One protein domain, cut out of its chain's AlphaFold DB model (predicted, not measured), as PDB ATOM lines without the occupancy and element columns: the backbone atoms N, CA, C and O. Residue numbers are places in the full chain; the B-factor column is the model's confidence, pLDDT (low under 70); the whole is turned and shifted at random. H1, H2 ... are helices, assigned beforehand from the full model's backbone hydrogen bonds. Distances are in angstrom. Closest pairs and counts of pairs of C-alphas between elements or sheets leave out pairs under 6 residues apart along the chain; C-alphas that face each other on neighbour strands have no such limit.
ATOM      1  N   LEU A  55     233.003 131.597 261.253       95.75
ATOM      2  CA  LEU A  55     232.823 130.391 262.061       95.75
ATOM      3  C   LEU A  55     233.003 130.686 263.554       95.75
ATOM      4  O   LEU A  55     232.192 130.253 264.368       95.75
ATOM      5  N   GLU A  56     234.025 131.460 263.919       96.44
ATOM      6  CA  GLU A  56     234.236 131.890 265.304       96.44
ATOM      7  C   GLU A  56     233.052 132.710 265.816       96.44
ATOM      8  O   GLU A  56     232.572 132.462 266.922       96.44
ATOM      9  N   ALA A  57     232.532 133.624 264.994       97.31
ATOM     10  CA  ALA A  57     231.345 134.397 265.342       97.31
ATOM     11  C   ALA A  57     230.128 133.493 265.610       97.31
ATOM     12  O   ALA A  57     229.402 133.717 266.576       97.31
ATOM     13  N   GLN A  58     229.926 132.433 264.816       98.12
ATOM     14  CA  GLN A  58     228.848 131.465 265.057       98.12
ATOM     15  C   GLN A  58     229.028 130.711 266.377       98.12
ATOM     16  O   GLN A  58     228.049 130.519 267.093       98.12
ATOM     17  N   TYR A  59     230.261 130.348 266.745       98.06
ATOM     18  CA  TYR A  59     230.541 129.770 268.060       98.06
ATOM     19  C   TYR A  59     230.192 130.721 269.205       98.06
ATOM     20  O   TYR A  59     229.580 130.285 270.173       98.06
ATOM     21  N   ILE A  60     230.544 132.005 269.088       97.50
ATOM     22  CA  ILE A  60     230.227 133.016 270.107       97.50
ATOM     23  C   ILE A  60     228.708 133.168 270.255       97.50
ATOM     24  O   ILE A  60     228.197 133.179 271.373       97.50
ATOM     25  N   ILE A  61     227.974 133.231 269.137       98.06
ATOM     26  CA  ILE A  61     226.506 133.300 269.131       98.06
ATOM     27  C   ILE A  61     225.902 132.051 269.784       98.06
ATOM     28  O   ILE A  61     225.070 132.177 270.680       98.06
ATOM     29  N   ALA A  62     226.323 130.858 269.359       98.25
ATOM     30  CA  ALA A  62     225.812 129.589 269.873       98.25
ATOM     31  C   ALA A  62     226.096 129.427 271.373       98.25
ATOM     32  O   ALA A  62     225.252 128.934 272.122       98.25
ATOM     33  N   GLU A  63     227.264 129.883 271.825       97.06
ATOM     34  CA  GLU A  63     227.621 129.850 273.234       97.06
ATOM     35  C   GLU A  63     226.767 130.821 274.062       97.06
ATOM     36  O   GLU A  63     226.232 130.431 275.099       97.06
ATOM     37  N   ALA A  64     226.583 132.055 273.583       96.81
ATOM     38  CA  ALA A  64     225.768 133.068 274.252       96.81
ATOM     39  C   ALA A  64     224.274 132.703 274.302       96.81
ATOM     40  O   ALA A  64     223.585 133.044 275.261       96.81
ATOM     41  N   GLN A  65     223.766 132.005 273.283       96.94
ATOM     42  CA  GLN A  65     222.384 131.516 273.245       96.94
ATOM     43  C   GLN A  65     222.136 130.344 274.206       96.94
ATOM     44  O   GLN A  65     220.994 130.118 274.609       96.94
ATOM     45  N   GLY A  66     223.176 129.588 274.566       96.81
ATOM     46  CA  GLY A  66     223.053 128.399 275.404       96.81
ATOM     47  C   GLY A  66     222.512 127.171 274.649       96.81
ATOM     48  O   GLY A  66     222.552 127.118 273.417       96.81
ATOM     49  N   PRO A  67     222.022 126.137 275.358       97.62
ATOM     50  CA  PRO A  67     221.709 124.830 274.782       97.62
ATOM     51  C   PRO A  67     220.346 124.801 274.065       97.62
ATOM     52  O   PRO A  67     219.389 124.180 274.522       97.62
ATOM     53  N   THR A  68     220.256 125.482 272.924       98.06
ATOM     54  CA  THR A  68     219.043 125.564 272.094       98.06
ATOM     55  C   THR A  68     219.051 124.552 270.941       98.06
ATOM     56  O   THR A  68     220.080 123.955 270.614       98.06
ATOM     57  N   ALA A  69     217.913 124.401 270.254       97.44
ATOM     58  CA  ALA A  69     217.838 123.614 269.021       97.44
ATOM     59  C   ALA A  69     218.769 124.154 267.914       97.44
ATOM     60  O   ALA A  69     219.330 123.370 267.150       97.44
ATOM     61  N   ALA A  70     218.983 125.476 267.858       97.81
ATOM     62  CA  ALA A  70     219.926 126.091 266.923       97.81
ATOM     63  C   ALA A  70     221.378 125.718 267.266       97.81
ATOM     64  O   ALA A  70     222.143 125.340 266.379       97.81
ATOM     65  N   THR A  71     221.734 125.730 268.554       98.44
ATOM     66  CA  THR A  71     223.048 125.289 269.044       98.44
ATOM     67  C   THR A  71     223.294 123.814 268.729       98.44
ATOM     68  O   THR A  71     224.372 123.466 268.251       98.44
ATOM     69  N   LEU A  72     222.293 122.945 268.914       98.38
ATOM     70  CA  LEU A  72     222.390 121.526 268.549       98.38
ATOM     71  C   LEU A  72     222.592 121.332 267.042       98.38
ATOM     72  O   LEU A  72     223.446 120.546 266.634       98.38
ATOM     73  N   ALA A  73     221.834 122.054 266.213       98.06
ATOM     74  CA  ALA A  73     221.985 122.002 264.762       98.06
ATOM     75  C   ALA A  73     223.390 122.448 264.329       98.06
ATOM     76  O   ALA A  73     224.028 121.776 263.518       98.06
ATOM     77  N   PHE A  74     223.903 123.528 264.925       98.31
ATOM     78  CA  PHE A  74     225.258 124.008 264.679       98.31
ATOM     79  C   PHE A  74     226.313 122.973 265.094       98.31
ATOM     80  O   PHE A  74     227.156 122.602 264.280       98.31
ATOM     81  N   VAL A  75     226.230 122.432 266.312       98.25
ATOM     82  CA  VAL A  75     227.138 121.381 266.800       98.25
ATOM     83  C   VAL A  75     227.136 120.162 265.879       98.25
ATOM     84  O   VAL A  75     228.202 119.671 265.511       98.25
ATOM     85  N   ASN A  76     225.963 119.696 265.450       98.25
ATOM     86  CA  ASN A  76     225.859 118.561 264.535       98.25
ATOM     87  C   ASN A  76     226.458 118.865 263.153       98.25
ATOM     88  O   ASN A  76     227.098 117.990 262.568       98.25
ATOM     89  N   ALA A  77     226.338 120.101 262.660       97.38
ATOM     90  CA  ALA A  77     227.022 120.523 261.440       97.38
ATOM     91  C   ALA A  77     228.553 120.486 261.600       97.38
ATOM     92  O   ALA A  77     229.251 120.047 260.687       97.38
ATOM     93  N   ARG A  78     229.090 120.880 262.764       96.31
ATOM     94  CA  ARG A  78     230.538 120.812 263.041       96.31
ATOM     95  C   ARG A  78     231.039 119.374 263.186       96.31
ATOM     96  O   ARG A  78     232.050 119.017 262.588       96.31
ATOM     97  N   ARG A  79     230.269 118.511 263.855       96.19
ATOM     98  CA  ARG A  79     230.542 117.066 263.932       96.19
ATOM     99  C   ARG A  79     230.667 116.435 262.545       96.19
ATOM    100  O   ARG A  79     231.614 115.686 262.314       96.19
ATOM    101  N   ALA A  80     229.778 116.793 261.617       94.69
ATOM    102  CA  ALA A  80     229.823 116.297 260.243       94.69
ATOM    103  C   ALA A  80     231.108 116.710 259.499       94.69
ATOM    104  O   ALA A  80     231.669 115.891 258.774       94.69
ATOM    105  N   VAL A  81     231.626 117.927 259.723       90.00
ATOM    106  CA  VAL A  81     232.926 118.363 259.168       90.00
ATOM    107  C   VAL A  81     234.067 117.473 259.669       90.00
ATOM    108  O   VAL A  81     234.956 117.117 258.903       90.00
ATOM    109  N   GLY A  82     234.014 117.056 260.935       86.88
ATOM    110  CA  GLY A  82     234.963 116.107 261.523       86.88
ATOM    111  C   GLY A  82     234.688 114.632 261.207       86.88
ATOM    112  O   GLY A  82     235.296 113.772 261.843       86.88
ATOM    113  N   GLY A  83     233.752 114.317 260.304       89.62
ATOM    114  CA  GLY A  83     233.374 112.940 259.964       89.62
ATOM    115  C   GLY A  83     232.657 112.180 261.087       89.62
ATOM    116  O   GLY A  83     232.582 110.954 261.057       89.62
ATOM    117  N   GLN A  84     232.142 112.882 262.098       92.69
ATOM    118  CA  GLN A  84     231.420 112.287 263.217       92.69
ATOM    119  C   GLN A  84     229.917 112.271 262.935       92.69
ATOM    120  O   GLN A  84     229.351 113.249 262.445       92.69
ATOM    121  N   ALA A  85     229.245 111.180 263.312       95.44
ATOM    122  CA  ALA A  85     227.789 111.119 263.265       95.44
ATOM    123  C   ALA A  85     227.166 112.203 264.162       95.44
ATOM    124  O   ALA A  85     227.697 112.521 265.235       95.44
ATOM    125  N   GLY A  86     226.026 112.749 263.736       94.81
ATOM    126  CA  GLY A  86     225.231 113.653 264.565       94.81
ATOM    127  C   GLY A  86     224.804 112.982 265.874       94.81
ATOM    128  O   GLY A  86     224.671 111.761 265.944       94.81
ATOM    129  N   GLY A  87     224.613 113.785 266.916       93.12
ATOM    130  CA  GLY A  87     224.138 113.326 268.219       93.12
ATOM    131  C   GLY A  87     222.906 114.092 268.691       93.12
ATOM    132  O   GLY A  87     222.533 115.121 268.121       93.12
ATOM    133  N   SER A  88     222.300 113.593 269.765       95.19
ATOM    134  CA  SER A  88     221.177 114.228 270.464       95.19
ATOM    135  C   SER A  88     221.647 114.698 271.837       95.19
ATOM    136  O   SER A  88     221.448 114.019 272.841       95.19
ATOM    137  N   PHE A  89     222.332 115.840 271.866       96.56
ATOM    138  CA  PHE A  89     222.819 116.461 273.097       96.56
ATOM    139  C   PHE A  89     221.820 117.508 273.602       96.56
ATOM    140  O   PHE A  89     221.146 118.164 272.810       96.56
ATOM    141  N   ALA A  90     221.762 117.709 274.916       96.94
ATOM    142  CA  ALA A  90     220.942 118.742 275.544       96.94
ATOM    143  C   ALA A  90     221.631 119.297 276.798       96.94
ATOM    144  O   ALA A  90     222.558 118.674 277.323       96.94
ATOM    145  N   GLY A  91     221.177 120.464 277.267       96.94
ATOM    146  CA  GLY A  91     221.688 121.101 278.484       96.94
ATOM    147  C   GLY A  91     223.213 121.228 278.490       96.94
ATOM    148  O   GLY A  91     223.831 121.578 277.481       96.94
ATOM    149  N   ASP A  92     223.829 120.871 279.613       96.06
ATOM    150  CA  ASP A  92     225.280 120.957 279.792       96.06
ATOM    151  C   ASP A  92     226.064 120.035 278.858       96.06
ATOM    152  O   ASP A  92     227.169 120.388 278.443       96.06
ATOM    153  N   ALA A  93     225.495 118.889 278.466       97.75
ATOM    154  CA  ALA A  93     226.137 117.975 277.524       97.75
ATOM    155  C   ALA A  93     226.259 118.601 276.127       97.75
ATOM    156  O   ALA A  93     227.279 118.429 275.462       97.75
ATOM    157  N   LEU A  94     225.258 119.382 275.701       98.44
ATOM    158  CA  LEU A  94     225.333 120.135 274.447       98.44
ATOM    159  C   LEU A  94     226.396 121.234 274.523       98.44
ATOM    160  O   LEU A  94     227.176 121.398 273.589       98.44
ATOM    161  N   MET A  95     226.478 121.947 275.646       98.00
ATOM    162  CA  MET A  95     227.501 122.983 275.823       98.00
ATOM    163  C   MET A  95     228.912 122.390 275.930       98.00
ATOM    164  O   MET A  95     229.867 122.973 275.421       98.00
ATOM    165  N   ALA A  96     229.065 121.214 276.543       97.62
ATOM    166  CA  ALA A  96     230.331 120.485 276.575       97.62
ATOM    167  C   ALA A  96     230.763 120.049 275.170       97.62
ATOM    168  O   ALA A  96     231.922 120.238 274.797       97.62
ATOM    169  N   GLU A  97     229.826 119.544 274.368       97.81
ATOM    170  CA  GLU A  97     230.105 119.185 272.982       97.81
ATOM    171  C   GLU A  97     230.432 120.418 272.126       97.81
ATOM    172  O   GLU A  97     231.383 120.377 271.350       97.81
ATOM    173  N   LEU A  98     229.739 121.548 272.316       98.06
ATOM    174  CA  LEU A  98     230.073 122.814 271.651       98.06
ATOM    175  C   LEU A  98     231.532 123.220 271.921       98.06
ATOM    176  O   LEU A  98     232.262 123.549 270.984       98.06
ATOM    177  N   ARG A  99     231.984 123.134 273.180       97.56
ATOM    178  CA  ARG A  99     233.380 123.413 273.568       97.56
ATOM    179  C   ARG A  99     234.373 122.435 272.932       97.56
ATOM    180  O   ARG A  99     235.437 122.860 272.486       97.56
ATOM    181  N   SER A 100     234.021 121.152 272.863       96.31
ATOM    182  CA  SER A 100     234.823 120.105 272.208       96.31
ATOM    183  C   SER A 100     234.958 120.335 270.700       96.31
ATOM    184  O   SER A 100     236.045 120.195 270.144       96.31
ATOM    185  N   GLN A 101     233.882 120.737 270.020       96.88
ATOM    186  CA  GLN A 101     233.946 121.076 268.598       96.88
ATOM    187  C   GLN A 101     234.788 122.340 268.377       96.88
ATOM    188  O   GLN A 101     235.654 122.355 267.505       96.88
ATOM    189  N   ARG A 102     234.614 123.365 269.226       96.75
ATOM    190  CA  ARG A 102     235.400 124.608 269.165       96.75
ATOM    191  C   ARG A 102     236.905 124.342 269.282       96.75
ATOM    192  O   ARG A 102     237.678 124.897 268.508       96.75
ATOM    193  N   SER A 103     237.330 123.482 270.210       94.50
ATOM    194  CA  SER A 103     238.758 123.179 270.399       94.50
ATOM    195  C   SER A 103     239.392 122.467 269.200       94.50
ATOM    196  O   SER A 103     240.584 122.643 268.954       94.50
ATOM    197  N   ARG A 104     238.606 121.693 268.441       92.25
ATOM    198  CA  ARG A 104     239.054 120.997 267.226       92.25
ATOM    199  C   ARG A 104     239.113 121.934 266.026       92.25
ATOM    200  O   ARG A 104     240.100 121.920 265.298       92.25
ATOM    201  N   ASP A 105     238.090 122.763 265.844       93.06
ATOM    202  CA  ASP A 105     238.019 123.699 264.716       93.06
ATOM    203  C   ASP A 105     239.099 124.785 264.770       93.06
ATOM    204  O   ASP A 105     239.627 125.185 263.728       93.06
ATOM    205  N   PHE A 106     239.452 125.220 265.982       94.19
ATOM    206  CA  PHE A 106     240.477 126.232 266.252       94.19
ATOM    207  C   PHE A 106     241.788 125.627 266.779       94.19
ATOM    208  O   PHE A 106     242.544 126.270 267.516       94.19
ATOM    209  N   TYR A 107     242.076 124.374 266.414       90.75
ATOM    210  CA  TYR A 107     243.365 123.747 266.701       90.75
ATOM    211  C   TYR A 107     244.504 124.540 266.033       90.75
ATOM    212  O   TYR A 107     244.454 124.822 264.840       90.75
ATOM    213  N   LEU A 108     245.519 124.915 266.823       90.12
ATOM    214  CA  LEU A 108     246.621 125.822 266.447       90.12
ATOM    215  C   LEU A 108     246.178 127.193 265.888       90.12
ATOM    216  O   LEU A 108     246.895 127.784 265.082       90.12
ATOM    217  N   ASP A 109     245.028 127.716 266.332       90.69
ATOM    218  CA  ASP A 109     244.534 129.066 265.978       90.69
ATOM    219  C   ASP A 109     244.679 130.090 267.131       90.69
ATOM    220  O   ASP A 109     244.289 131.245 267.026       90.69
ATOM    221  N   GLY A 110     245.256 129.683 268.269       91.31
ATOM    222  CA  GLY A 110     245.534 130.573 269.410       91.31
ATOM    223  C   GLY A 110     244.385 130.764 270.414       91.31
ATOM    224  O   GLY A 110     244.593 131.371 271.463       91.31
ATOM    225  N   HIS A 111     243.199 130.193 270.182       94.44
ATOM    226  CA  HIS A 111     242.036 130.376 271.071       94.44
ATOM    227  C   HIS A 111     242.074 129.554 272.364       94.44
ATOM    228  O   HIS A 111     241.525 129.978 273.381       94.44
ATOM    229  N   ARG A 112     242.717 128.379 272.350       93.62
ATOM    230  CA  ARG A 112     242.563 127.358 273.405       93.62
ATOM    231  C   ARG A 112     242.867 127.875 274.813       93.62
ATOM    232  O   ARG A 112     242.081 127.614 275.719       93.62
ATOM    233  N   LEU A 113     243.961 128.614 275.009       94.00
ATOM    234  CA  LEU A 113     244.328 129.139 276.332       94.00
ATOM    235  C   LEU A 113     243.331 130.200 276.827       94.00
ATOM    236  O   LEU A 113     242.941 130.180 277.994       94.00
ATOM    237  N   GLY A 114     242.890 131.102 275.946       94.62
ATOM    238  CA  GLY A 114     241.880 132.110 276.278       94.62
ATOM    239  C   GLY A 114     240.539 131.479 276.654       94.62
ATOM    240  O   GLY A 114     239.947 131.839 277.672       94.62
ATOM    241  N   ASP A 115     240.110 130.477 275.888       96.38
ATOM    242  CA  ASP A 115     238.895 129.715 276.165       96.38
ATOM    243  C   ASP A 115     238.974 128.974 277.508       96.38
ATOM    244  O   ASP A 115     238.053 129.083 278.313       96.38
ATOM    245  N   MET A 116     240.085 128.285 277.810       95.75
ATOM    246  CA  MET A 116     240.266 127.607 279.105       95.75
ATOM    247  C   MET A 116     240.128 128.559 280.293       95.75
ATOM    248  O   MET A 116     239.439 128.238 281.257       95.75
ATOM    249  N   ARG A 117     240.737 129.749 280.218       96.31
ATOM    250  CA  ARG A 117     240.646 130.759 281.285       96.31
ATOM    251  C   ARG A 117     239.217 131.268 281.465       96.31
ATOM    252  O   ARG A 117     238.765 131.448 282.593       96.31
ATOM    253  N   ARG A 118     238.496 131.477 280.362       95.88
ATOM    254  CA  ARG A 118     237.104 131.937 280.379       95.88
ATOM    255  C   ARG A 118     236.160 130.884 280.958       95.88
ATOM    256  O   ARG A 118     235.308 131.230 281.768       95.88
ATOM    257  N   TYR A 119     236.336 129.616 280.597       95.69
ATOM    258  CA  TYR A 119     235.558 128.517 281.169       95.69
ATOM    259  C   TYR A 119     235.880 128.289 282.645       95.69
ATOM    260  O   TYR A 119     234.963 128.082 283.435       95.69
ATOM    261  N   LEU A 120     237.147 128.429 283.043       96.00
ATOM    262  CA  LEU A 120     237.542 128.352 284.449       96.00
ATOM    263  C   LEU A 120     236.835 129.427 285.287       96.00
ATOM    264  O   LEU A 120     236.324 129.123 286.362       96.00
ATOM    265  N   ALA A 121     236.717 130.656 284.772       95.25
ATOM    266  CA  ALA A 121     235.955 131.728 285.421       95.25
ATOM    267  C   ALA A 121     234.446 131.427 285.546       95.25
ATOM    268  O   ALA A 121     233.767 132.019 286.380       95.25
ATOM    269  N   GLN A 122     233.926 130.496 284.742       93.81
ATOM    270  CA  GLN A 122     232.554 129.981 284.810       93.81
ATOM    271  C   GLN A 122     232.443 128.687 285.643       93.81
ATOM    272  O   GLN A 122     231.382 128.068 285.674       93.81
ATOM    273  N   GLY A 123     233.522 128.254 286.306       95.19
ATOM    274  CA  GLY A 123     233.555 127.037 287.125       95.19
ATOM    275  C   GLY A 123     233.826 125.742 286.352       95.19
ATOM    276  O   GLY A 123     233.705 124.660 286.921       95.19
ATOM    277  N   ILE A 124     234.201 125.825 285.073       95.38
ATOM    278  CA  ILE A 124     234.507 124.670 284.222       95.38
ATOM    279  C   ILE A 124     236.017 124.617 283.988       95.38
ATOM    280  O   ILE A 124     236.560 125.318 283.132       95.38
ATOM    281  N   ASP A 125     236.699 123.762 284.740       95.31
ATOM    282  CA  ASP A 125     238.143 123.578 284.620       95.31
ATOM    283  C   ASP A 125     238.486 122.588 283.497       95.31
ATOM    284  O   ASP A 125     238.156 121.404 283.569       95.31
ATOM    285  N   LEU A 126     239.131 123.096 282.442       94.62
ATOM    286  CA  LEU A 126     239.568 122.320 281.276       94.62
ATOM    287  C   LEU A 126     241.095 122.274 281.118       94.62
ATOM    288  O   LEU A 126     241.555 121.884 280.039       94.62
ATOM    289  N   PHE A 127     241.862 122.722 282.117       94.50
ATOM    290  CA  PHE A 127     243.319 122.602 282.102       94.50
ATOM    291  C   PHE A 127     243.727 121.144 282.337       94.50
ATOM    292  O   PHE A 127     243.088 120.424 283.111       94.50
ATOM    293  N   GLU A 128     244.784 120.689 281.659       91.81
ATOM    294  CA  GLU A 128     245.319 119.355 281.913       91.81
ATOM    295  C   GLU A 128     245.896 119.256 283.334       91.81
ATOM    296  O   GLU A 128     246.446 120.213 283.879       91.81
ATOM    297  N   LYS A 129     245.763 118.075 283.944       92.25
ATOM    298  CA  LYS A 129     246.252 117.776 285.296       92.25
ATOM    299  C   LYS A 129     246.978 116.439 285.304       92.25
ATOM    300  O   LYS A 129     246.704 115.572 284.478       92.25
TER     301      LYS A 129
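This is residues 55 to 129 of the 163 residues of an uncharacterized protein of Gemmatimonadaceae bacterium (UniProt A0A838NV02). Three helices, H1, H2 and H3, pack as a small bundle with their centres in a triangle, and a fourth, H4, is set off to one side beyond H3, near it but apart from H1 and H2. The link of residues 82 to 90 runs back along H2, and H3 then runs the same way as H2. The printed part has 75 residues with four named helices in the order H1, H2, H3, H4 and no named strand, and its class is all helix. It is compact, with a radius of gyration of the C-alphas of 12.0 A, and spans 29 by 25 by 25 A.

H1, residues 55 to 65, and H2, residues 69 to 81, form a helical hairpin at a shallow tilt of 31 degrees. H2 touches H1 with residues 70 to 74 alone; their closest C-alphas, of Ala 62 and Thr 71, are 5.2 A apart. H3, residues 91 to 105, touches H2, closest at the C-alphas of Val 75 and Leu 98, 5.8 A; the tilt of 34.7 degrees is only just shallow. H3 touches H1 at 14 degrees, opposite ways, closest at the C-alphas of Tyr 59 and Arg 102, 7.2 A. H4, residues 111 to 121, is close to H3 but not clearly touching: the closest C-alphas, of Ser 103 and Arg 112, are 6.4 A apart. In H1, H2, H3 and H4 every O i to N i+4 pair is within hydrogen-bond range.

H1 begins at C-alpha 55, (232.823, 130.391, 262.061). H2 is 18.8 A long and H3 21.5 A. H4 ends at C-alpha 121, (235.955, 131.728, 285.421).

The two C-alphas farthest apart, of Ala 69 and Lys 129, are 33.3 A apart. The printed part has no cut and no long link between helices. No printed residue is under 70 in pLDDT.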